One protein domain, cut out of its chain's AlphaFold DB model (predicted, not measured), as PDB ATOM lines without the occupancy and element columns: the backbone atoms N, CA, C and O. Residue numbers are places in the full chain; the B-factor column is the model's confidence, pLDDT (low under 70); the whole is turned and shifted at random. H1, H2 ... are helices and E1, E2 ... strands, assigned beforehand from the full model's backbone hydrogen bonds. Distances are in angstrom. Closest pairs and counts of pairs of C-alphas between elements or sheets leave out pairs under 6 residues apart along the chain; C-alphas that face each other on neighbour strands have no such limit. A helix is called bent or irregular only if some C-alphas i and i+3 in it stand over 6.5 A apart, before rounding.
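Overview. This is residues 28 to 99 and 205 to 319 of the 965 residues of an uncharacterized protein of Proteobacteria bacterium (UniProt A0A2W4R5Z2). A strongly twisted five-stranded sheet forms the core, with helices over both faces: long H5 slants over one face, where H1 crosses it, and H2 and H3 cover the other. H6 and H7 extend outward from H1, and H8 packs on H3. The printed part has 187 residues with ten named helices and five strands, in the order E1 H1 E2 H2 E3 H3 E4 E5, then H4 to H10; the class is mixed, helices and strands. The sheet, E2 E1 E3 E5 E4, is mixed; the whole is compact, with a radius of gyration of the C-alphas of 16.2 A and spans of 45 by 40 by 30 A.

Arrangement. Start at edge strand E2, residues 56 to 60, parallel to E1, residues 30 to 34; N 57 and O 30 are 2.9 A apart. E1 is parallel to E3, residues 74 to 78, with N 76 and O 33 at 2.8 A. E5, residues 205 to 209, is antiparallel to E3, N 207 to O 75 being 2.7 A, and to edge strand E4, residues 92 to 99, N 206 to O 96 being 2.8 A. E1, H1 (residues 42 to 51) and E2 make a strand-helix-strand unit, parallel neighbours joined through a helix, with a right-handed crossover. Split units, with another strand between, are E2, H2 (residues 63 to 67), E3 and E3, H3 (residues 79 to 85), E4, both right-handed. H1 and H5, residues 216 to 238, are on one face and H3 on the other: three layers. H2 is on the same face as H3. H1 touches H5 about perpendicular, 73 degrees, C-alphas 43 and 232 closest at 5.3 A. H10, residues 307 to 312, touches H5 at a steep 65 degrees, C-alphas 312 and 227 closest at 5.0 A. H4, residues 210 to 214, touches H5 only at the corner, only just, with 3 pairs of C-alphas within 8 A. H6, residues 244 to 251, touches H1 and H7, residues 255 to 264; H8, residues 275 to 289, touches H3 and H9, residues 297 to 303. Every O i to N i+4 pair is within hydrogen-bond range in H1, H3, H4, H5, H6 and H10; H2 has 0 of 1, but 2 of 2 to N i+3, H7 4 of 6, H8 7 of 11, and H9 1 of 3, but 3 of 4 to N i+3.

Along the chain. Find C-alpha 30 at (484.403, 446.274, 478.252), where E1 begins. H5 runs 33.1 A from C-alpha 216 at (476.184, 445.887, 466.956), H8 21.0 A, and E4 18.9 A, bending by 62 degrees at residue 96. H7 is irregular: C-alphas 260 and 263 are 7.3 A apart. H10 ends at C-alpha 312, (470.802, 437.901, 477.181).

Size, cuts and confidence. The farthest C-alphas, Asn 291 and Asp 319, are 46.8 A apart. Residues 100 to 204 are cut out, C-alphas 99 and 205 lying 7.0 A apart. Of the links printed whole, none is long. Residues 28 and 315 to 317 have pLDDT under 70.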
ATOM      1  N   SER A  28     489.030 445.166 472.974       59.31
ATOM      2  CA  SER A  28     487.892 444.287 473.258       59.31
ATOM      3  C   SER A  28     487.464 444.361 474.724       59.31
ATOM      4  O   SER A  28     486.547 443.650 475.128       59.31
ATOM      5  N   THR A  29     488.136 445.199 475.516       82.50
ATOM      6  CA  THR A  29     487.861 445.395 476.928       82.50
ATOM      7  C   THR A  29     486.555 446.156 477.119       82.50
ATOM      8  O   THR A  29     486.437 447.321 476.735       82.50
ATOM      9  N   LEU A  30     485.584 445.546 477.797       89.50
ATOM     10  CA  LEU A  30     484.403 446.274 478.252       89.50
ATOM     11  C   LEU A  30     484.785 447.192 479.420       89.50
ATOM     12  O   LEU A  30     485.275 446.724 480.454       89.50
ATOM     13  N   ARG A  31     484.543 448.500 479.286       94.69
ATOM     14  CA  ARG A  31     484.837 449.481 480.342       94.69
ATOM     15  C   ARG A  31     483.598 449.742 481.186       94.69
ATOM     16  O   ARG A  31     482.621 450.323 480.710       94.69
ATOM     17  N   VAL A  32     483.662 449.334 482.446       97.06
ATOM     18  CA  VAL A  32     482.590 449.465 483.434       97.06
ATOM     19  C   VAL A  32     482.991 450.496 484.483       97.06
ATOM     20  O   VAL A  32     484.037 450.367 485.122       97.06
ATOM     21  N   TYR A  33     482.151 451.508 484.692       97.69
ATOM     22  CA  TYR A  33     482.331 452.479 485.775       97.69
ATOM     23  C   TYR A  33     481.265 452.290 486.842       97.69
ATOM     24  O   TYR A  33     480.075 452.293 486.552       97.69
ATOM     25  N   GLY A  34     481.681 452.143 488.089       95.44
ATOM     26  CA  GLY A  34     480.766 452.018 489.212       95.44
ATOM     27  C   GLY A  34     481.418 452.477 490.497       95.44
ATOM     28  O   GLY A  34     482.639 452.619 490.559       95.44
ATOM     29  N   ASN A  35     480.622 452.741 491.527       93.31
ATOM     30  CA  ASN A  35     481.183 453.181 492.793       93.31
ATOM     31  C   ASN A  35     481.876 451.999 493.489       93.31
ATOM     32  O   ASN A  35     481.235 451.123 494.055       93.31
ATOM     33  N   THR A  36     483.208 451.964 493.427       93.31
ATOM     34  CA  THR A  36     484.020 450.844 493.941       93.31
ATOM     35  C   THR A  36     484.035 450.756 495.466       93.31
ATOM     36  O   THR A  36     484.541 449.777 496.017       93.31
ATOM     37  N   THR A  37     483.462 451.750 496.147       90.50
ATOM     38  CA  THR A  37     483.383 451.810 497.606       90.50
ATOM     39  C   THR A  37     482.077 451.241 498.166       90.50
ATOM     40  O   THR A  37     481.824 451.424 499.354       90.50
ATOM     41  N   THR A  38     481.233 450.604 497.349       92.25
ATOM     42  CA  THR A  38     479.885 450.180 497.759       92.25
ATOM     43  C   THR A  38     479.632 448.685 497.527       92.25
ATOM     44  O   THR A  38     480.363 448.021 496.783       92.25
ATOM     45  N   LEU A  39     478.638 448.127 498.224       94.81
ATOM     46  CA  LEU A  39     478.330 446.690 498.209       94.81
ATOM     47  C   LEU A  39     477.503 446.294 496.980       94.81
ATOM     48  O   LEU A  39     477.649 445.184 496.465       94.81
ATOM     49  N   GLU A  40     476.701 447.221 496.468       95.94
ATOM     50  CA  GLU A  40     475.829 447.101 495.301       95.94
ATOM     51  C   GLU A  40     476.620 446.705 494.044       95.94
ATOM     52  O   GLU A  40     476.092 446.054 493.143       95.94
ATOM     53  N   LEU A  41     477.920 447.027 493.987       96.38
ATOM     54  CA  LEU A  41     478.804 446.659 492.879       96.38
ATOM     55  C   LEU A  41     479.201 445.165 492.877       96.38
ATOM     56  O   LEU A  41     479.853 444.701 491.938       96.38
ATOM     57  N   ALA A  42     478.815 444.377 493.886       96.81
ATOM     58  CA  ALA A  42     479.224 442.978 494.030       96.81
ATOM     59  C   ALA A  42     478.982 442.095 492.786       96.81
ATOM     60  O   ALA A  42     479.916 441.382 492.394       96.81
ATOM     61  N   PRO A  43     477.814 442.133 492.106       97.75
ATOM     62  CA  PRO A  43     477.602 441.340 490.895       97.75
ATOM     63  C   PRO A  43     478.513 441.764 489.746       97.75
ATOM     64  O   PRO A  43     478.980 440.903 489.004       97.75
ATOM     65  N   VAL A  44     478.816 443.060 489.620       97.31
ATOM     66  CA  VAL A  44     479.734 443.594 488.601       97.31
ATOM     67  C   VAL A  44     481.156 443.100 488.845       97.31
ATOM     68  O   VAL A  44     481.792 442.598 487.919       97.31
ATOM     69  N   LEU A  45     481.632 443.174 490.092       96.56
ATOM     70  CA  LEU A  45     482.956 442.680 490.471       96.56
ATOM     71  C   LEU A  45     483.082 441.170 490.227       96.56
ATOM     72  O   LEU A  45     484.074 440.719 489.656       96.56
ATOM     73  N   LEU A  46     482.067 440.385 490.609       96.25
ATOM     74  CA  LEU A  46     482.066 438.940 490.379       96.25
ATOM     75  C   LEU A  46     481.979 438.594 488.888       96.25
ATOM     76  O   LEU A  46     482.670 437.679 488.435       96.25
ATOM     77  N   ALA A  47     481.147 439.312 488.129       95.12
ATOM     78  CA  ALA A  47     481.002 439.096 486.698       95.12
ATOM     79  C   ALA A  47     482.323 439.345 485.961       95.12
ATOM     80  O   ALA A  47     482.748 438.485 485.188       95.12
ATOM     81  N   ALA A  48     482.984 440.469 486.252       92.38
ATOM     82  CA  ALA A  48     484.267 440.841 485.665       92.38
ATOM     83  C   ALA A  48     485.406 439.878 486.055       92.38
ATOM     84  O   ALA A  48     486.179 439.482 485.191       92.38
ATOM     85  N   ASP A  49     485.493 439.460 487.326       89.44
ATOM     86  CA  ASP A  49     486.605 438.629 487.824       89.44
ATOM     87  C   ASP A  49     486.468 437.141 487.449       89.44
ATOM     88  O   ASP A  49     487.469 436.479 487.182       89.44
ATOM     89  N   ARG A  50     485.244 436.579 487.456       86.44
ATOM     90  CA  ARG A  50     485.058 435.107 487.467       86.44
ATOM     91  C   ARG A  50     484.003 434.537 486.525       86.44
ATOM     92  O   ARG A  50     483.897 433.311 486.451       86.44
ATOM     93  N   VAL A  51     483.183 435.360 485.867       85.00
ATOM     94  CA  VAL A  51     482.038 434.856 485.078       85.00
ATOM     95  C   VAL A  51     482.140 435.200 483.597       85.00
ATOM     96  O   VAL A  51     481.824 434.348 482.772       85.00
ATOM     97  N   HIS A  52     482.564 436.414 483.242       83.81
ATOM     98  CA  HIS A  52     482.516 436.888 481.859       83.81
ATOM     99  C   HIS A  52     483.493 436.159 480.930       83.81
ATOM    100  O   HIS A  52     483.141 435.841 479.798       83.81
ATOM    101  N   GLY A  53     484.704 435.859 481.412       71.38
ATOM    102  CA  GLY A  53     485.731 435.152 480.638       71.38
ATOM    103  C   GLY A  53     486.406 435.980 479.532       71.38
ATOM    104  O   GLY A  53     487.315 435.461 478.891       71.38
ATOM    105  N   GLY A  54     485.989 437.235 479.322       77.31
ATOM    106  CA  GLY A  54     486.648 438.236 478.472       77.31
ATOM    107  C   GLY A  54     487.201 439.416 479.282       77.31
ATOM    108  O   GLY A  54     486.953 439.502 480.486       77.31
ATOM    109  N   ASP A  55     487.926 440.328 478.630       83.38
ATOM    110  CA  ASP A  55     488.517 441.497 479.290       83.38
ATOM    111  C   ASP A  55     487.430 442.499 479.718       83.38
ATOM    112  O   ASP A  55     486.717 443.078 478.899       83.38
ATOM    113  N   VAL A  56     487.298 442.715 481.027       91.62
ATOM    114  CA  VAL A  56     486.407 443.721 481.618       91.62
ATOM    115  C   VAL A  56     487.218 444.556 482.595       91.62
ATOM    116  O   VAL A  56     487.858 444.021 483.500       91.62
ATOM    117  N   THR A  57     487.173 445.878 482.450       93.81
ATOM    118  CA  THR A  57     487.757 446.795 483.436       93.81
ATOM    119  C   THR A  57     486.661 447.400 484.288       93.81
ATOM    120  O   THR A  57     485.665 447.890 483.766       93.81
ATOM    121  N   VAL A  58     486.855 447.384 485.605       95.62
ATOM    122  CA  VAL A  58     485.970 448.051 486.565       95.62
ATOM    123  C   VAL A  58     486.744 449.195 487.204       95.62
ATOM    124  O   VAL A  58     487.820 448.982 487.765       95.62
ATOM    125  N   ARG A  59     486.224 450.418 487.089       95.94
ATOM    126  CA  ARG A  59     486.834 451.634 487.643       95.94
ATOM    127  C   ARG A  59     485.838 452.411 488.488       95.94
ATOM    128  O   ARG A  59     484.631 452.320 488.281       95.94
ATOM    129  N   ASN A  60     486.370 453.197 489.422       95.94
ATOM    130  CA  ASN A  60     485.554 454.054 490.265       95.94
ATOM    131  C   ASN A  60     484.894 455.175 489.447       95.94
ATOM    132  O   ASN A  60     485.592 455.913 488.755       95.94
ATOM    133  N   GLY A  61     483.577 455.328 489.562       95.62
ATOM    134  CA  GLY A  61     482.812 456.395 488.911       95.62
ATOM    135  C   GLY A  61     481.327 456.059 488.803       95.62
ATOM    136  O   GLY A  61     480.769 455.446 489.710       95.62
ATOM    137  N   GLY A  62     480.687 456.473 487.708       96.44
ATOM    138  CA  GLY A  62     479.256 456.272 487.481       96.44
ATOM    139  C   GLY A  62     478.773 456.805 486.128       96.44
ATOM    140  O   GLY A  62     479.545 456.933 485.182       96.44
ATOM    141  N   ILE A  63     477.482 457.125 486.033       97.75
ATOM    142  CA  ILE A  63     476.805 457.603 484.816       97.75
ATOM    143  C   ILE A  63     477.535 458.766 484.120       97.75
ATOM    144  O   ILE A  63     477.643 458.698 482.896       97.75
ATOM    145  N   PRO A  64     478.100 459.779 484.814       96.31
ATOM    146  CA  PRO A  64     478.824 460.860 484.140       96.31
ATOM    147  C   PRO A  64     479.960 460.385 483.219       96.31
ATOM    148  O   PRO A  64     480.236 461.020 482.203       96.31
ATOM    149  N   ASN A  65     480.588 459.241 483.521       96.62
ATOM    150  CA  ASN A  65     481.665 458.676 482.705       96.62
ATOM    151  C   ASN A  65     481.171 458.154 481.341       96.62
ATOM    152  O   ASN A  65     481.971 458.052 480.415       96.62
ATOM    153  N   LEU A  66     479.869 457.873 481.169       95.56
ATOM    154  CA  LEU A  66     479.289 457.504 479.863       95.56
ATOM    155  C   LEU A  66     479.363 458.647 478.844       95.56
ATOM    156  O   LEU A  66     479.310 458.406 477.639       95.56
ATOM    157  N   PHE A  67     479.485 459.890 479.316       91.88
ATOM    158  CA  PHE A  67     479.496 461.081 478.468       91.88
ATOM    159  C   PHE A  67     480.909 461.608 478.197       91.88
ATOM    160  O   PHE A  67     481.070 462.592 477.473       91.88
ATOM    161  N   VAL A  68     481.942 460.935 478.717       86.06
ATOM    162  CA  VAL A  68     483.337 461.191 478.349       86.06
ATOM    163  C   VAL A  68     483.762 460.187 477.278       86.06
ATOM    164  O   VAL A  68     483.704 458.971 477.461       86.06
ATOM    165  N   HIS A  69     484.166 460.699 476.113       77.44
ATOM    166  CA  HIS A  69     484.411 459.877 474.929       77.44
ATOM    167  C   HIS A  69     485.463 458.785 475.174       77.44
ATOM    168  O   HIS A  69     486.633 459.074 475.422       77.44
ATOM    169  N   GLY A  70     485.057 457.523 474.999       77.81
ATOM    170  CA  GLY A  70     485.938 456.365 475.150       77.81
ATOM    171  C   GLY A  70     486.312 456.055 476.602       77.81
ATOM    172  O   GLY A  70     487.246 455.287 476.832       77.81
ATOM    173  N   GLU A  71     485.620 456.638 477.579       87.19
ATOM    174  CA  GLU A  71     485.905 456.381 478.984       87.19
ATOM    175  C   GLU A  71     485.128 455.174 479.517       87.19
ATOM    176  O   GLU A  71     485.760 454.262 480.047       87.19
ATOM    177  N   ALA A  72     483.806 455.125 479.324       93.38
ATOM    178  CA  ALA A  72     482.939 454.034 479.777       93.38
ATOM    179  C   ALA A  72     482.032 453.506 478.650       93.38
ATOM    180  O   ALA A  72     481.585 454.263 477.791       93.38
ATOM    181  N   ASP A  73     481.728 452.206 478.678       95.31
ATOM    182  CA  ASP A  73     480.720 451.583 477.806       95.31
ATOM    183  C   ASP A  73     479.414 451.311 478.566       95.31
ATOM    184  O   ASP A  73     478.316 451.461 478.024       95.31
ATOM    185  N   VAL A  74     479.539 450.950 479.845       97.94
ATOM    186  CA  VAL A  74     478.429 450.826 480.791       97.94
ATOM    187  C   VAL A  74     478.818 451.447 482.130       97.94
ATOM    188  O   VAL A  74     479.992 451.450 482.510       97.94
ATOM    189  N   ALA A  75     477.839 451.968 482.864       98.25
ATOM    190  CA  ALA A  75     478.077 452.550 484.175       98.25
ATOM    191  C   ALA A  75     476.953 452.265 485.169       98.25
ATOM    192  O   ALA A  75     475.785 452.189 484.789       98.25
ATOM    193  N   THR A  76     477.289 452.129 486.448       98.00
ATOM    194  CA  THR A  76     476.320 451.842 487.503       98.00
ATOM    195  C   THR A  76     476.044 453.040 488.397       98.00
ATOM    196  O   THR A  76     476.982 453.686 488.858       98.00
ATOM    197  N   ASN A  77     474.775 453.272 488.710       97.31
ATOM    198  CA  ASN A  77     474.308 454.150 489.783       97.31
ATOM    199  C   ASN A  77     472.862 453.787 490.134       97.31
ATOM    200  O   ASN A  77     472.205 453.078 489.373       97.31
ATOM    201  N   ALA A  78     472.345 454.337 491.230       97.06
ATOM    202  CA  ALA A  78     470.920 454.296 491.503       97.06
ATOM    203  C   ALA A  78     470.095 455.054 490.459       97.06
ATOM    204  O   ALA A  78     470.570 455.933 489.726       97.06
ATOM    205  N   GLU A  79     468.824 454.691 490.409       97.00
ATOM    206  CA  GLU A  79     467.790 455.315 489.603       97.00
ATOM    207  C   GLU A  79     467.695 456.832 489.835       97.00
ATOM    208  O   GLU A  79     467.486 457.572 488.873       97.00
ATOM    209  N   THR A  80     467.977 457.318 491.052       96.75
ATOM    210  CA  THR A  80     468.025 458.752 491.377       96.75
ATOM    211  C   THR A  80     469.003 459.510 490.478       96.75
ATOM    212  O   THR A  80     468.676 460.553 489.905       96.75
ATOM    213  N   GLN A  81     470.227 458.999 490.314       96.75
ATOM    214  CA  GLN A  81     471.238 459.623 489.462       96.75
ATOM    215  C   GLN A  81     470.871 459.460 487.987       96.75
ATOM    216  O   GLN A  81     471.041 460.409 487.227       96.75
ATOM    217  N   ALA A  82     470.295 458.325 487.580       96.88
ATOM    218  CA  ALA A  82     469.804 458.155 486.212       96.88
ATOM    219  C   ALA A  82     468.703 459.174 485.857       96.88
ATOM    220  O   ALA A  82     468.739 459.786 484.785       96.88
ATOM    221  N   LEU A  83     467.760 459.443 486.768       97.12
ATOM    222  CA  LEU A  83     466.741 460.482 486.596       97.12
ATOM    223  C   LEU A  83     467.348 461.877 486.470       97.12
ATOM    224  O   LEU A  83     466.870 462.665 485.652       97.12
ATOM    225  N   ARG A  84     468.378 462.184 487.262       95.50
ATOM    226  CA  ARG A  84     469.045 463.493 487.264       95.50
ATOM    227  C   ARG A  84     469.861 463.728 485.993       95.50
ATOM    228  O   ARG A  84     469.695 464.770 485.366       95.50
ATOM    229  N   GLU A  85     470.696 462.768 485.609       96.50
ATOM    230  CA  GLU A  85     471.586 462.878 484.445       96.50
ATOM    231  C   GLU A  85     470.809 462.819 483.120       96.50
ATOM    232  O   GLU A  85     471.130 463.530 482.171       96.50
ATOM    233  N   SER A  86     469.715 462.053 483.056       95.88
ATOM    234  CA  SER A  86     468.897 461.945 481.836       95.88
ATOM    235  C   SER A  86     468.186 463.233 481.406       95.88
ATOM    236  O   SER A  86     467.670 463.292 480.291       95.88
ATOM    237  N   VAL A  87     468.129 464.257 482.264       93.69
ATOM    238  CA  VAL A  87     467.606 465.581 481.887       93.69
ATOM    239  C   VAL A  87     468.509 466.233 480.841       93.69
ATOM    240  O   VAL A  87     468.009 466.750 479.845       93.69
ATOM    241  N   ASP A  88     469.824 466.169 481.055       94.12
ATOM    242  CA  ASP A  88     470.828 466.742 480.156       94.12
ATOM    243  C   ASP A  88     471.260 465.720 479.077       94.12
ATOM    244  O   ASP A  88     471.763 466.092 478.016       94.12
ATOM    245  N   HIS A  89     470.988 464.430 479.315       96.00
ATOM    246  CA  HIS A  89     471.373 463.306 478.459       96.00
ATOM    247  C   HIS A  89     470.189 462.360 478.149       96.00
ATOM    248  O   HIS A  89     470.111 461.245 478.678       96.00
ATOM    249  N   PRO A  90     469.247 462.752 477.264       93.12
ATOM    250  CA  PRO A  90     468.020 461.985 476.985       93.12
ATOM    251  C   PRO A  90     468.257 460.632 476.277       93.12
ATOM    252  O   PRO A  90     467.340 459.818 476.117       93.12
ATOM    253  N   ASN A  91     469.487 460.377 475.830       93.88
ATOM    254  CA  ASN A  91     469.941 459.117 475.246       93.88
ATOM    255  C   ASN A  91     470.345 458.057 476.291       93.88
ATOM    256  O   ASN A  91     470.593 456.919 475.899       93.88
ATOM    257  N   LEU A  92     470.384 458.382 477.588       97.94
ATOM    258  CA  LEU A  92     470.676 457.427 478.665       97.94
ATOM    259  C   LEU A  92     469.650 456.278 478.707       97.94
ATOM    260  O   LEU A  92     468.448 456.500 478.534       97.94
ATOM    261  N   ARG A  93     470.117 455.050 478.949       98.31
ATOM    262  CA  ARG A  93     469.299 453.836 479.080       98.31
ATOM    263  C   ARG A  93     469.716 453.037 480.312       98.31
ATOM    264  O   ARG A  93     470.877 452.656 480.419       98.31
ATOM    265  N   ILE A  94     468.764 452.744 481.191       98.62
ATOM    266  CA  ILE A  94     468.839 451.733 482.245       98.62
ATOM    267  C   ILE A  94     468.549 450.376 481.600       98.62
ATOM    268  O   ILE A  94     467.473 450.171 481.034       98.62
ATOM    269  N   ILE A  95     469.512 449.459 481.682       98.31
ATOM    270  CA  ILE A  95     469.478 448.175 480.962       98.31
ATOM    271  C   ILE A  95     469.456 446.952 481.882       98.31
ATOM    272  O   ILE A  95     469.215 445.846 481.408       98.31
ATOM    273  N   PHE A  96     469.734 447.115 483.178       98.50
ATOM    274  CA  PHE A  96     469.746 446.026 484.158       98.50
ATOM    275  C   PHE A  96     469.690 446.585 485.586       98.50
ATOM    276  O   PHE A  96     470.254 447.649 485.829       98.50
ATOM    277  N   THR A  97     469.091 445.865 486.536       98.31
ATOM    278  CA  THR A  97     469.149 446.198 487.969       98.31
ATOM    279  C   THR A  97     470.189 445.300 488.637       98.31
ATOM    280  O   THR A  97     470.026 444.085 488.734       98.31
ATOM    281  N   VAL A  98     471.308 445.900 489.039       97.62
ATOM    282  CA  VAL A  98     472.474 445.214 489.608       97.62
ATOM    283  C   VAL A  98     472.187 444.774 491.040       97.62
ATOM    284  O   VAL A  98     472.396 443.605 491.366       97.62
ATOM    285  N   ALA A  99     471.687 445.687 491.869       97.75
ATOM    286  CA  ALA A  99     471.389 445.429 493.270       97.75
ATOM    287  C   ALA A  99     470.183 446.244 493.756       97.75
ATOM    288  O   ALA A  99     469.755 447.199 493.106       97.75
ATOM    289  N   ASN A 205     471.354 450.417 489.340       98.31
ATOM    290  CA  ASN A 205     471.162 450.030 487.951       98.31
ATOM    291  C   ASN A 205     472.467 450.041 487.155       98.31
ATOM    292  O   ASN A 205     473.368 450.825 487.437       98.31
ATOM    293  N   LEU A 206     472.533 449.227 486.099       98.50
ATOM    294  CA  LEU A 206     473.501 449.337 485.011       98.50
ATOM    295  C   LEU A 206     472.897 450.180 483.886       98.50
ATOM    296  O   LEU A 206     471.765 449.948 483.453       98.50
ATOM    297  N   ASN A 207     473.684 451.121 483.383       98.56
ATOM    298  CA  ASN A 207     473.276 452.110 482.403       98.56
ATOM    299  C   ASN A 207     474.232 452.125 481.209       98.56
ATOM    300  O   ASN A 207     475.417 451.826 481.342       98.56
ATOM    301  N   THR A 208     473.721 452.525 480.051       98.12
ATOM    302  CA  THR A 208     474.489 452.818 478.834       98.12
ATOM    303  C   THR A 208     473.753 453.888 478.021       98.12
ATOM    304  O   THR A 208     472.857 454.549 478.548       98.12
ATOM    305  N   THR A 209     474.098 454.088 476.749       96.62
ATOM    306  CA  THR A 209     473.395 455.028 475.868       96.62
ATOM    307  C   THR A 209     472.703 454.329 474.700       96.62
ATOM    308  O   THR A 209     473.082 453.233 474.283       96.62
ATOM    309  N   ALA A 210     471.682 454.979 474.141       94.25
ATOM    310  CA  ALA A 210     470.991 454.512 472.944       94.25
ATOM    311  C   ALA A 210     471.954 454.284 471.763       94.25
ATOM    312  O   ALA A 210     471.767 453.347 470.992       94.25
ATOM    313  N   GLU A 211     473.006 455.098 471.644       88.88
ATOM    314  CA  GLU A 211     474.039 454.968 470.613       88.88
ATOM    315  C   GLU A 211     474.891 453.714 470.824       88.88
ATOM    316  O   GLU A 211     475.141 452.981 469.870       88.88
ATOM    317  N   ALA A 212     475.286 453.418 472.067       89.94
ATOM    318  CA  ALA A 212     476.029 452.199 472.386       89.94
ATOM    319  C   ALA A 212     475.205 450.931 472.112       89.94
ATOM    320  O   ALA A 212     475.755 449.923 471.680       89.94
ATOM    321  N   LEU A 213     473.884 450.985 472.315       93.25
ATOM    322  CA  LEU A 213     472.976 449.878 471.995       93.25
ATOM    323  C   LEU A 213     472.654 449.753 470.502       93.25
ATOM    324  O   LEU A 213     472.226 448.680 470.074       93.25
ATOM    325  N   ALA A 214     472.829 450.821 469.724       87.06
ATOM    326  CA  ALA A 214     472.663 450.804 468.274       87.06
ATOM    327  C   ALA A 214     473.901 450.248 467.546       87.06
ATOM    328  O   ALA A 214     473.775 449.753 466.426       87.06
ATOM    329  N   ASP A 215     475.079 450.308 468.173       82.50
ATOM    330  CA  ASP A 215     476.311 449.690 467.688       82.50
ATOM    331  C   ASP A 215     476.256 448.160 467.898       82.50
ATOM    332  O   ASP A 215     476.185 447.702 469.040       82.50
ATOM    333  N   PRO A 216     476.289 447.339 466.829       81.94
ATOM    334  CA  PRO A 216     476.184 445.887 466.956       81.94
ATOM    335  C   PRO A 216     477.328 445.235 467.743       81.94
ATOM    336  O   PRO A 216     477.083 444.249 468.437       81.94
ATOM    337  N   GLU A 217     478.558 445.750 467.639       81.62
ATOM    338  CA  GLU A 217     479.707 445.213 468.379       81.62
ATOM    339  C   GLU A 217     479.558 445.536 469.865       81.62
ATOM    340  O   GLU A 217     479.598 444.630 470.701       81.62
ATOM    341  N   LYS A 218     479.284 446.805 470.198       86.38
ATOM    342  CA  LYS A 218     479.066 447.215 471.590       86.38
ATOM    343  C   LYS A 218     477.856 446.532 472.202       86.38
ATOM    344  O   LYS A 218     477.968 445.997 473.302       86.38
ATOM    345  N   ARG A 219     476.723 446.485 471.496       91.00
ATOM    346  CA  ARG A 219     475.527 445.770 471.948       91.00
ATOM    347  C   ARG A 219     475.850 444.309 472.233       91.00
ATOM    348  O   ARG A 219     475.446 443.812 473.277       91.00
ATOM    349  N   CYS A 220     476.608 443.642 471.359       88.25
ATOM    350  CA  CYS A 220     477.017 442.255 471.568       88.25
ATOM    351  C   CYS A 220     477.793 442.078 472.880       88.25
ATOM    352  O   CYS A 220     477.445 441.218 473.692       88.25
ATOM    353  N   THR A 221     478.790 442.933 473.126       89.50
ATOM    354  CA  THR A 221     479.600 442.903 474.352       89.50
ATOM    355  C   THR A 221     478.770 443.241 475.595       89.50
ATOM    356  O   THR A 221     478.876 442.557 476.612       89.50
ATOM    357  N   ILE A 222     477.884 444.238 475.513       93.62
ATOM    358  CA  ILE A 222     476.975 444.626 476.600       93.62
ATOM    359  C   ILE A 222     476.005 443.482 476.929       93.62
ATOM    360  O   ILE A 222     475.848 443.135 478.097       93.62
ATOM    361  N   VAL A 223     475.396 442.845 475.924       93.31
ATOM    362  CA  VAL A 223     474.500 441.688 476.102       93.31
ATOM    363  C   VAL A 223     475.254 440.506 476.715       93.31
ATOM    364  O   VAL A 223     474.747 439.864 477.637       93.31
ATOM    365  N   ALA A 224     476.477 440.230 476.251       90.94
ATOM    366  CA  ALA A 224     477.330 439.192 476.825       90.94
ATOM    367  C   ALA A 224     477.643 439.472 478.303       90.94
ATOM    368  O   ALA A 224     477.571 438.563 479.131       90.94
ATOM    369  N   PHE A 225     477.925 440.726 478.659       94.94
ATOM    370  CA  PHE A 225     478.183 441.121 480.041       94.94
ATOM    371  C   PHE A 225     476.932 441.083 480.920       94.94
ATOM    372  O   PHE A 225     476.993 440.557 482.027       94.94
ATOM    373  N   VAL A 226     475.774 441.531 480.424       96.06
ATOM    374  CA  VAL A 226     474.494 441.390 481.137       96.06
ATOM    375  C   VAL A 226     474.172 439.917 481.390       96.06
ATOM    376  O   VAL A 226     473.747 439.567 482.488       96.06
ATOM    377  N   ARG A 227     474.468 439.013 480.449       94.19
ATOM    378  CA  ARG A 227     474.360 437.564 480.688       94.19
ATOM    379  C   ARG A 227     475.269 437.096 481.830       94.19
ATOM    380  O   ARG A 227     474.844 436.285 482.652       94.19
ATOM    381  N   SER A 228     476.498 437.607 481.900       94.62
ATOM    382  CA  SER A 228     477.422 437.331 483.007       94.62
ATOM    383  C   SER A 228     476.933 437.908 484.337       94.62
ATOM    384  O   SER A 228     477.115 437.259 485.360       94.62
ATOM    385  N   LEU A 229     476.278 439.074 484.335       96.81
ATOM    386  CA  LEU A 229     475.663 439.663 485.527       96.81
ATOM    387  C   LEU A 229     474.490 438.828 486.038       96.81
ATOM    388  O   LEU A 229     474.422 438.570 487.233       96.81
ATOM    389  N   ILE A 230     473.618 438.340 485.150       96.56
ATOM    390  CA  ILE A 230     472.515 437.433 485.513       96.56
ATOM    391  C   ILE A 230     473.064 436.193 486.239       96.56
ATOM    392  O   ILE A 230     472.575 435.813 487.305       96.56
ATOM    393  N   GLU A 231     474.117 435.581 485.692       95.25
ATOM    394  CA  GLU A 231     474.781 434.430 486.311       95.25
ATOM    395  C   GLU A 231     475.506 434.804 487.618       95.25
ATOM    396  O   GLU A 231     475.427 434.062 488.598       95.25
ATOM    397  N   ALA A 232     476.174 435.960 487.679       96.81
ATOM    398  CA  ALA A 232     476.835 436.448 488.889       96.81
ATOM    399  C   ALA A 232     475.832 436.682 490.029       96.81
ATOM    400  O   ALA A 232     476.039 436.166 491.128       96.81
ATOM    401  N   SER A 233     474.717 437.370 489.768       97.38
ATOM    402  CA  SER A 233     473.633 437.573 490.735       97.38
ATOM    403  C   SER A 233     473.056 436.240 491.216       97.38
ATOM    404  O   SER A 233     472.888 436.041 492.418       97.38
ATOM    405  N   LYS A 234     472.841 435.269 490.313       96.25
ATOM    406  CA  LYS A 234     472.384 433.918 490.685       96.25
ATOM    407  C   LYS A 234     473.354 433.221 491.644       96.25
ATOM    408  O   LYS A 234     472.915 432.611 492.619       96.25
ATOM    409  N   ARG A 235     474.664 433.312 491.391       96.56
ATOM    410  CA  ARG A 235     475.688 432.730 492.271       96.56
ATOM    411  C   ARG A 235     475.755 433.441 493.618       96.56
ATOM    412  O   ARG A 235     475.848 432.759 494.631       96.56
ATOM    413  N   ILE A 236     475.667 434.771 493.639       96.44
ATOM    414  CA  ILE A 236     475.664 435.560 494.880       96.44
ATOM    415  C   ILE A 236     474.460 435.193 495.748       96.44
ATOM    416  O   ILE A 236     474.629 434.961 496.941       96.44
ATOM    417  N   ASN A 237     473.272 435.053 495.155       95.50
ATOM    418  CA  ASN A 237     472.066 434.666 495.890       95.50
ATOM    419  C   ASN A 237     472.150 433.246 496.473       95.50
ATOM    420  O   ASN A 237     471.616 432.994 497.549       95.50
ATOM    421  N   GLY A 238     472.813 432.312 495.782       93.56
ATOM    422  CA  GLY A 238     473.021 430.952 496.292       93.56
ATOM    423  C   GLY A 238     474.185 430.827 497.280       93.56
ATOM    424  O   GLY A 238     474.170 429.947 498.139       93.56
ATOM    425  N   GLN A 239     475.206 431.675 497.144       94.81
ATOM    426  CA  GLN A 239     476.463 431.575 497.880       94.81
ATOM    427  C   GLN A 239     477.134 432.959 498.075       94.81
ATOM    428  O   GLN A 239     478.142 433.247 497.425       94.81
ATOM    429  N   PRO A 240     476.642 433.819 498.989       94.19
ATOM    430  CA  PRO A 240     477.130 435.197 499.168       94.19
ATOM    431  C   PRO A 240     478.644 435.341 499.378       94.19
ATOM    432  O   PRO A 240     479.275 436.276 498.879       94.19
ATOM    433  N   GLN A 241     479.258 434.376 500.067       94.62
ATOM    434  CA  GLN A 241     480.673 434.394 500.434       94.62
ATOM    435  C   GLN A 241     481.638 434.405 499.241       94.62
ATOM    436  O   GLN A 241     482.819 434.701 499.416       94.62
ATOM    437  N   ILE A 242     481.167 434.103 498.026       95.00
ATOM    438  CA  ILE A 242     481.997 434.193 496.817       95.00
ATOM    439  C   ILE A 242     482.339 435.642 496.450       95.00
ATOM    440  O   ILE A 242     483.378 435.869 495.828       95.00
ATOM    441  N   ALA A 243     481.482 436.604 496.815       94.69
ATOM    442  CA  ALA A 243     481.637 438.011 496.461       94.69
ATOM    443  C   ALA A 243     482.360 438.818 497.545       94.69
ATOM    444  O   ALA A 243     483.039 439.789 497.217       94.69
ATOM    445  N   TRP A 244     482.294 438.403 498.817       95.00
ATOM    446  CA  TRP A 244     482.901 439.151 499.925       95.00
ATOM    447  C   TRP A 244     484.393 439.453 499.738       95.00
ATOM    448  O   TRP A 244     484.767 440.594 499.982       95.00
ATOM    449  N   PRO A 245     485.261 438.534 499.261       94.94
ATOM    450  CA  PRO A 245     486.668 438.868 499.032       94.94
ATOM    451  C   PRO A 245     486.873 439.930 497.942       94.94
ATOM    452  O   PRO A 245     487.816 440.715 498.021       94.94
ATOM    453  N   LEU A 246     486.000 439.964 496.929       94.94
ATOM    454  CA  LEU A 246     486.061 440.943 495.839       94.94
ATOM    455  C   LEU A 246     485.614 442.321 496.327       94.94
ATOM    456  O   LEU A 246     486.302 443.312 496.088       94.94
ATOM    457  N   VAL A 247     484.509 442.368 497.074       95.62
ATOM    458  CA  VAL A 247     484.010 443.598 497.699       95.62
ATOM    459  C   VAL A 247     485.001 444.109 498.745       95.62
ATOM    460  O   VAL A 247     485.324 445.290 498.733       95.62
ATOM    461  N   ALA A 248     485.571 443.243 499.587       95.50
ATOM    462  CA  ALA A 248     486.592 443.611 500.570       95.50
ATOM    463  C   ALA A 248     487.831 444.224 499.902       95.50
ATOM    464  O   ALA A 248     488.317 445.271 500.321       95.50
ATOM    465  N   LYS A 249     488.307 443.620 498.804       94.69
ATOM    466  CA  LYS A 249     489.423 444.157 498.014       94.69
ATOM    467  C   LYS A 249     489.100 445.523 497.397       94.69
ATOM    468  O   LYS A 249     489.987 446.366 497.327       94.69
ATOM    469  N   SER A 250     487.868 445.720 496.927       93.44
ATOM    470  CA  SER A 250     487.429 446.959 496.272       93.44
ATOM    471  C   SER A 250     487.197 448.103 497.264       93.44
ATOM    472  O   SER A 250     487.605 449.233 497.016       93.44
ATOM    473  N   THR A 251     486.558 447.802 498.394       92.19
ATOM    474  CA  THR A 251     486.085 448.791 499.376       92.19
ATOM    475  C   THR A 251     487.081 449.057 500.504       92.19
ATOM    476  O   THR A 251     487.060 450.129 501.099       92.19
ATOM    477  N   GLY A 252     487.947 448.088 500.815       92.19
ATOM    478  CA  GLY A 252     488.829 448.116 501.981       92.19
ATOM    479  C   GLY A 252     488.188 447.612 503.283       92.19
ATOM    480  O   GLY A 252     488.887 447.537 504.292       92.19
ATOM    481  N   TYR A 253     486.901 447.241 503.286       92.50
ATOM    482  CA  TYR A 253     486.239 446.662 504.462       92.50
ATOM    483  C   TYR A 253     486.599 445.189 504.664       92.50
ATOM    484  O   TYR A 253     486.834 444.450 503.708       92.50
ATOM    485  N   ASP A 254     486.605 444.735 505.917       92.25
ATOM    486  CA  ASP A 254     486.817 443.323 506.221       92.25
ATOM    487  C   ASP A 254     485.569 442.472 505.918       92.25
ATOM    488  O   ASP A 254     484.426 442.935 505.921       92.25
ATOM    489  N   THR A 255     485.784 441.184 505.657       92.38
ATOM    490  CA  THR A 255     484.710 440.255 505.282       92.38
ATOM    491  C   THR A 255     483.736 439.950 506.420       92.38
ATOM    492  O   THR A 255     482.625 439.490 506.155       92.38
ATOM    493  N   GLN A 256     484.115 440.197 507.677       91.62
ATOM    494  CA  GLN A 256     483.246 439.995 508.830       91.62
ATOM    495  C   GLN A 256     482.218 441.126 508.944       91.62
ATOM    496  O   GLN A 256     481.072 440.860 509.299       91.62
ATOM    497  N   LEU A 257     482.596 442.371 508.645       92.38
ATOM    498  CA  LEU A 257     481.666 443.491 508.514       92.38
ATOM    499  C   LEU A 257     480.710 443.247 507.344       92.38
ATOM    500  O   LEU A 257     479.496 443.303 507.526       92.38
ATOM    501  N   LEU A 258     481.248 442.873 506.178       93.75
ATOM    502  CA  LEU A 258     480.437 442.595 504.989       93.75
ATOM    503  C   LEU A 258     479.402 441.489 505.226       93.75
ATOM    504  O   LEU A 258     478.262 441.631 504.798       93.75
ATOM    505  N   SER A 259     479.759 440.411 505.933       93.06
ATOM    506  CA  SER A 259     478.822 439.312 506.201       93.06
ATOM    507  C   SER A 259     477.656 439.712 507.108       93.06
ATOM    508  O   SER A 259     476.564 439.165 506.952       93.06
ATOM    509  N   ARG A 260     477.854 440.680 508.017       93.44
ATOM    510  CA  ARG A 260     476.786 441.202 508.885       93.44
ATOM    511  C   ARG A 260     475.787 442.041 508.102       93.44
ATOM    512  O   ARG A 260     474.590 441.850 508.275       93.44
ATOM    513  N   VAL A 261     476.263 442.919 507.222       94.88
ATOM    514  CA  VAL A 261     475.402 443.889 506.522       94.88
ATOM    515  C   VAL A 261     474.806 443.360 505.214       94.88
ATOM    516  O   VAL A 261     473.856 443.938 504.704       94.88
ATOM    517  N   TRP A 262     475.293 442.227 504.693       95.31
ATOM    518  CA  TRP A 262     474.891 441.689 503.381       95.31
ATOM    519  C   TRP A 262     473.379 441.492 503.195       95.31
ATOM    520  O   TRP A 262     472.872 441.550 502.083       95.31
ATOM    521  N   HIS A 263     472.645 441.241 504.281       92.69
ATOM    522  CA  HIS A 263     471.194 441.027 504.262       92.69
ATOM    523  C   HIS A 263     470.369 442.313 504.017       92.69
ATOM    524  O   HIS A 263     469.135 442.250 503.894       92.69
ATOM    525  N   HIS A 264     471.037 443.469 503.963       94.25
ATOM    526  CA  HIS A 264     470.489 444.751 503.525       94.25
ATOM    527  C   HIS A 264     470.641 444.988 502.017       94.25
ATOM    528  O   HIS A 264     470.191 446.022 501.535       94.25
ATOM    529  N   GLU A 265     471.164 444.008 501.276       95.06
ATOM    530  CA  GLU A 265     471.244 444.033 499.818       95.06
ATOM    531  C   GLU A 265     470.401 442.911 499.195       95.06
ATOM    532  O   GLU A 265     470.320 441.791 499.713       95.06
ATOM    533  N   GLY A 266     469.788 443.198 498.051       95.94
ATOM    534  CA  GLY A 266     469.196 442.223 497.139       95.94
ATOM    535  C   GLY A 266     469.940 442.207 495.805       95.94
ATOM    536  O   GLY A 266     470.417 443.235 495.346       95.94
ATOM    537  N   PHE A 267     470.041 441.051 495.144       97.25
ATOM    538  CA  PHE A 267     470.701 440.941 493.835       97.25
ATOM    539  C   PHE A 267     469.741 440.313 492.817       97.25
ATOM    540  O   PHE A 267     469.806 439.106 492.574       97.25
ATOM    541  N   PRO A 268     468.819 441.094 492.225       96.31
ATOM    542  CA  PRO A 268     467.664 440.561 491.500       96.31
ATOM    543  C   PRO A 268     468.042 439.794 490.227       96.31
ATOM    544  O   PRO A 268     467.313 438.897 489.808       96.31
ATOM    545  N   GLY A 269     469.189 440.102 489.614       94.38
ATOM    546  CA  GLY A 269     469.655 439.385 488.426       94.38
ATOM    547  C   GLY A 269     468.788 439.634 487.185       94.38
ATOM    548  O   GLY A 269     468.725 438.782 486.304       94.38
ATOM    549  N   THR A 270     468.085 440.767 487.128       96.94
ATOM    550  CA  THR A 270     467.169 441.149 486.045       96.94
ATOM    551  C   THR A 270     467.036 442.673 485.982       96.94
ATOM    552  O   THR A 270     467.566 443.383 486.828       96.94
ATOM    553  N   LEU A 271     466.307 443.187 484.995       96.94
ATOM    554  CA  LEU A 271     465.692 444.510 485.076       96.94
ATOM    555  C   LEU A 271     464.354 444.361 485.811       96.94
ATOM    556  O   LEU A 271     463.512 443.568 485.378       96.94
ATOM    557  N   VAL A 272     464.186 445.031 486.953       96.56
ATOM    558  CA  VAL A 272     462.997 444.818 487.797       96.56
ATOM    559  C   VAL A 272     461.727 445.381 487.130       96.56
ATOM    560  O   VAL A 272     461.781 446.472 486.558       96.56
ATOM    561  N   PRO A 273     460.582 444.667 487.163       94.25
ATOM    562  CA  PRO A 273     459.382 445.072 486.417       94.25
ATOM    563  C   PRO A 273     458.757 446.402 486.861       94.25
ATOM    564  O   PRO A 273     458.100 447.064 486.061       94.25
ATOM    565  N   ASP A 274     458.953 446.784 488.120       95.50
ATOM    566  CA  ASP A 274     458.408 447.985 488.761       95.50
ATOM    567  C   ASP A 274     459.340 449.208 488.663       95.50
ATOM    568  O   ASP A 274     459.003 450.271 489.181       95.50
ATOM    569  N   LEU A 275     460.484 449.115 487.965       97.44
ATOM    570  CA  LEU A 275     461.435 450.229 487.828       97.44
ATOM    571  C   LEU A 275     460.754 451.516 487.341       97.44
ATOM    572  O   LEU A 275     460.991 452.585 487.890       97.44
ATOM    573  N   LEU A 276     459.884 451.429 486.329       97.50
ATOM    574  CA  LEU A 276     459.196 452.610 485.800       97.50
ATOM    575  C   LEU A 276     458.250 453.252 486.830       97.50
ATOM    576  O   LEU A 276     458.095 454.471 486.824       97.50
ATOM    577  N   ASP A 277     457.656 452.457 487.722       96.75
ATOM    578  CA  ASP A 277     456.802 452.963 488.801       96.75
ATOM    579  C   ASP A 277     457.635 453.722 489.841       96.75
ATOM    580  O   ASP A 277     457.233 454.794 490.299       96.75
ATOM    581  N   VAL A 278     458.837 453.220 490.152       96.56
ATOM    582  CA  VAL A 278     459.801 453.913 491.021       96.56
ATOM    583  C   VAL A 278     460.259 455.228 490.388       96.56
ATOM    584  O   VAL A 278     460.188 456.268 491.043       96.56
ATOM    585  N   LEU A 279     460.637 455.209 489.101       98.06
ATOM    586  CA  LEU A 279     461.048 456.409 488.366       98.06
ATOM    587  C   LEU A 279     459.948 457.478 488.359       98.06
ATOM    588  O   LEU A 279     460.241 458.656 488.542       98.06
ATOM    589  N   GLU A 280     458.690 457.087 488.141       97.44
ATOM    590  CA  GLU A 280     457.553 458.014 488.119       97.44
ATOM    591  C   GLU A 280     457.295 458.648 489.490       97.44
ATOM    592  O   GLU A 280     457.086 459.860 489.576       97.44
ATOM    593  N   ALA A 281     457.353 457.855 490.562       95.75
ATOM    594  CA  ALA A 281     457.187 458.367 491.918       95.75
ATOM    595  C   ALA A 281     458.315 459.340 492.306       95.75
ATOM    596  O   ALA A 281     458.058 460.404 492.874       95.75
ATOM    597  N   GLU A 282     459.562 458.998 491.980       97.06
ATOM    598  CA  GLU A 282     460.744 459.783 492.343       97.06
ATOM    599  C   GLU A 282     460.939 461.037 491.484       97.06
ATOM    600  O   GLU A 282     461.421 462.064 491.966       97.06
ATOM    601  N   GLU A 283     460.501 461.009 490.228       97.19
ATOM    602  CA  GLU A 283     460.574 462.145 489.311       97.19
ATOM    603  C   GLU A 283     459.928 463.412 489.890       97.19
ATOM    604  O   GLU A 283     460.415 464.519 489.650       97.19
ATOM    605  N   VAL A 284     458.861 463.267 490.684       95.81
ATOM    606  CA  VAL A 284     458.189 464.386 491.364       95.81
ATOM    607  C   VAL A 284     459.115 465.076 492.366       95.81
ATOM    608  O   VAL A 284     459.070 466.300 492.505       95.81
ATOM    609  N   TRP A 285     459.960 464.307 493.050       95.38
ATOM    610  CA  TRP A 285     460.941 464.812 494.002       95.38
ATOM    611  C   TRP A 285     462.142 465.435 493.273       95.38
ATOM    612  O   TRP A 285     462.432 466.617 493.470       95.38
ATOM    613  N   VAL A 286     462.740 464.721 492.310       95.00
ATOM    614  CA  VAL A 286     463.893 465.207 491.519       95.00
ATOM    615  C   VAL A 286     463.557 466.474 490.717       95.00
ATOM    616  O   VAL A 286     464.405 467.350 490.524       95.00
ATOM    617  N   ALA A 287     462.320 466.613 490.233       95.00
ATOM    618  CA  ALA A 287     461.884 467.791 489.489       95.00
ATOM    619  C   ALA A 287     461.900 469.078 490.329       95.00
ATOM    620  O   ALA A 287     462.228 470.149 489.806       95.00
ATOM    621  N   LYS A 288     461.614 468.982 491.634       92.06
ATOM    622  CA  LYS A 288     461.651 470.133 492.546       92.06
ATOM    623  C   LYS A 288     463.073 470.661 492.731       92.06
ATOM    624  O   LYS A 288     463.260 471.874 492.727       92.06
ATOM    625  N   GLU A 289     464.076 469.781 492.782       83.94
ATOM    626  CA  GLU A 289     465.484 470.174 492.962       83.94
ATOM    627  C   GLU A 289     466.014 471.100 491.852       83.94
ATOM    628  O   GLU A 289     466.912 471.907 492.091       83.94
ATOM    629  N   ARG A 290     465.473 470.992 490.629       82.25
ATOM    630  CA  ARG A 290     465.851 471.825 489.471       82.25
ATOM    631  C   ARG A 290     464.750 472.798 489.030       82.25
ATOM    632  O   ARG A 290     464.830 473.329 487.925       82.25
ATOM    633  N   ASN A 291     463.730 473.031 489.862       90.44
ATOM    634  CA  ASN A 291     462.590 473.906 489.558       90.44
ATOM    635  C   ASN A 291     461.962 473.628 488.174       90.44
ATOM    636  O   ASN A 291     461.695 474.539 487.386       90.44
ATOM    637  N   ARG A 292     461.779 472.345 487.850       94.50
ATOM    638  CA  ARG A 292     461.223 471.883 486.574       94.50
ATOM    639  C   ARG A 292     459.883 471.190 486.789       94.50
ATOM    640  O   ARG A 292     459.573 470.720 487.880       94.50
ATOM    641  N   ARG A 293     459.091 471.079 485.722       95.06
ATOM    642  CA  ARG A 293     457.904 470.218 485.726       95.06
ATOM    643  C   ARG A 293     458.345 468.738 485.731       95.06
ATOM    644  O   ARG A 293     459.291 468.412 485.005       95.06
ATOM    645  N   PRO A 294     457.689 467.852 486.504       96.44
ATOM    646  CA  PRO A 294     457.893 466.406 486.397       96.44
ATOM    647  C   PRO A 294     457.604 465.907 484.974       96.44
ATOM    648  O   PRO A 294     456.609 466.319 484.367       96.44
ATOM    649  N   ARG A 295     458.472 465.041 484.444       97.06
ATOM    650  CA  ARG A 295     458.274 464.345 483.166       97.06
ATOM    651  C   ARG A 295     457.118 463.354 483.279       97.06
ATOM    652  O   ARG A 295     456.838 462.812 484.344       97.06
ATOM    653  N   THR A 296     456.448 463.113 482.162       97.00
ATOM    654  CA  THR A 296     455.376 462.118 482.058       97.00
ATOM    655  C   THR A 296     455.936 460.695 482.072       97.00
ATOM    656  O   THR A 296     457.068 460.452 481.648       97.00
ATOM    657  N   ARG A 297     455.109 459.712 482.453       97.06
ATOM    658  CA  ARG A 297     455.464 458.286 482.379       97.06
ATOM    659  C   ARG A 297     455.968 457.860 480.993       97.06
ATOM    660  O   ARG A 297     456.904 457.077 480.900       97.06
ATOM    661  N   ALA A 298     455.394 458.400 479.913       96.12
ATOM    662  CA  ALA A 298     455.817 458.101 478.540       96.12
ATOM    663  C   ALA A 298     457.219 458.643 478.204       96.12
ATOM    664  O   ALA A 298     457.946 458.045 477.412       96.12
ATOM    665  N   GLU A 299     457.612 459.772 478.796       96.19
ATOM    666  CA  GLU A 299     458.967 460.311 478.665       96.19
ATOM    667  C   GLU A 299     459.967 459.493 479.488       96.19
ATOM    668  O   GLU A 299     461.030 459.156 478.971       96.19
ATOM    669  N   LEU A 300     459.603 459.111 480.719       97.62
ATOM    670  CA  LEU A 300     460.430 458.268 481.593       97.62
ATOM    671  C   LEU A 300     460.609 456.846 481.049       97.62
ATOM    672  O   LEU A 300     461.693 456.283 481.168       97.62
ATOM    673  N   ALA A 301     459.595 456.285 480.385       96.88
ATOM    674  CA  ALA A 301     459.658 454.951 479.787       96.88
ATOM    675  C   ALA A 301     460.802 454.805 478.768       96.88
ATOM    676  O   ALA A 301     461.322 453.710 478.588       96.88
ATOM    677  N   LYS A 302     461.247 455.904 478.141       95.44
ATOM    678  CA  LYS A 302     462.395 455.901 477.217       95.44
ATOM    679  C   LYS A 302     463.730 455.621 477.911       95.44
ATOM    680  O   LYS A 302     464.694 455.299 477.224       95.44
ATOM    681  N   LEU A 303     463.800 455.776 479.234       97.31
ATOM    682  CA  LEU A 303     464.992 455.478 480.027       97.31
ATOM    683  C   LEU A 303     465.133 453.988 480.323       97.31
ATOM    684  O   LEU A 303     466.229 453.569 480.658       97.31
ATOM    685  N   VAL A 304     464.072 453.192 480.205       97.69
ATOM    686  CA  VAL A 304     464.083 451.764 480.540       97.69
ATOM    687  C   VAL A 304     464.184 450.952 479.250       97.69
ATOM    688  O   VAL A 304     463.291 451.023 478.407       97.69
ATOM    689  N   ASP A 305     465.257 450.176 479.083       97.00
ATOM    690  CA  ASP A 305     465.469 449.328 477.902       97.00
ATOM    691  C   ASP A 305     465.682 447.863 478.310       97.00
ATOM    692  O   ASP A 305     466.783 447.418 478.638       97.00
ATOM    693  N   ASP A 306     464.597 447.090 478.264       95.12
ATOM    694  CA  ASP A 306     464.584 445.661 478.587       95.12
ATOM    695  C   ASP A 306     465.118 444.773 477.447       95.12
ATOM    696  O   ASP A 306     465.236 443.553 477.609       95.12
ATOM    697  N   SER A 307     465.434 445.343 476.275       95.12
ATOM    698  CA  SER A 307     465.841 444.565 475.101       95.12
ATOM    699  C   SER A 307     467.143 443.808 475.353       95.12
ATOM    700  O   SER A 307     467.288 442.679 474.892       95.12
ATOM    701  N   VAL A 308     468.058 444.395 476.128       95.38
ATOM    702  CA  VAL A 308     469.357 443.803 476.464       95.38
ATOM    703  C   VAL A 308     469.182 442.560 477.341       95.38
ATOM    704  O   VAL A 308     469.766 441.517 477.049       95.38
ATOM    705  N   VAL A 309     468.331 442.632 478.373       94.25
ATOM    706  CA  VAL A 309     468.035 441.483 479.250       94.25
ATOM    707  C   VAL A 309     467.316 440.383 478.477       94.25
ATOM    708  O   VAL A 309     467.714 439.222 478.567       94.25
ATOM    709  N   ARG A 310     466.301 440.734 477.671       93.12
ATOM    710  CA  ARG A 310     465.568 439.769 476.831       93.12
ATOM    711  C   ARG A 310     466.491 439.031 475.866       93.12
ATOM    712  O   ARG A 310     466.362 437.819 475.692       93.12
ATOM    713  N   GLU A 311     467.441 439.741 475.271       92.31
ATOM    714  CA  GLU A 311     468.444 439.146 474.392       92.31
ATOM    715  C   GLU A 311     469.400 438.228 475.167       92.31
ATOM    716  O   GLU A 311     469.626 437.087 474.753       92.31
ATOM    717  N   ALA A 312     469.882 438.664 476.336       91.25
ATOM    718  CA  ALA A 312     470.802 437.901 477.181       91.25
ATOM    719  C   ALA A 312     470.230 436.542 477.640       91.25
ATOM    720  O   ALA A 312     470.983 435.564 477.722       91.25
ATOM    721  N   VAL A 313     468.915 436.453 477.886       91.12
ATOM    722  CA  VAL A 313     468.235 435.222 478.346       91.12
ATOM    723  C   VAL A 313     467.748 434.297 477.221       91.12
ATOM    724  O   VAL A 313     467.311 433.182 477.496       91.12
ATOM    725  N   SER A 314     467.862 434.693 475.949       84.88
ATOM    726  CA  SER A 314     467.307 433.967 474.786       84.88
ATOM    727  C   SER A 314     467.975 432.614 474.439       84.88
ATOM    728  O   SER A 314     467.638 431.978 473.440       84.88
ATOM    729  N   GLY A 315     468.922 432.131 475.250       63.81
ATOM    730  CA  GLY A 315     469.509 430.786 475.148       63.81
ATOM    731  C   GLY A 315     470.745 430.659 474.246       63.81
ATOM    732  O   GLY A 315     471.641 429.886 474.581       63.81
ATOM    733  N   ARG A 316     470.902 431.463 473.185       67.00
ATOM    734  CA  ARG A 316     472.153 431.520 472.390       67.00
ATOM    735  C   ARG A 316     473.140 432.514 472.992       67.00
ATOM    736  O   ARG A 316     472.755 433.636 473.293       67.00
ATOM    737  N   ALA A 317     474.392 432.110 473.201       66.19
ATOM    738  CA  ALA A 317     475.459 433.065 473.501       66.19
ATOM    739  C   ALA A 317     475.752 433.898 472.235       66.19
ATOM    740  O   ALA A 317     475.770 433.318 471.144       66.19
ATOM    741  N   PRO A 318     475.929 435.224 472.342       71.44
ATOM    742  CA  PRO A 318     476.170 436.061 471.174       71.44
ATOM    743  C   PRO A 318     477.585 435.820 470.603       71.44
ATOM    744  O   PRO A 318     478.570 435.818 471.338       71.44
ATOM    745  N   ASP A 319     477.692 435.590 469.286       77.88
ATOM    746  CA  ASP A 319     478.974 435.426 468.575       77.88
ATOM    747  C   ASP A 319     479.540 436.800 468.191       77.88
ATOM    748  O   ASP A 319     479.393 437.280 467.061       77.88
TER     749      ASP A 319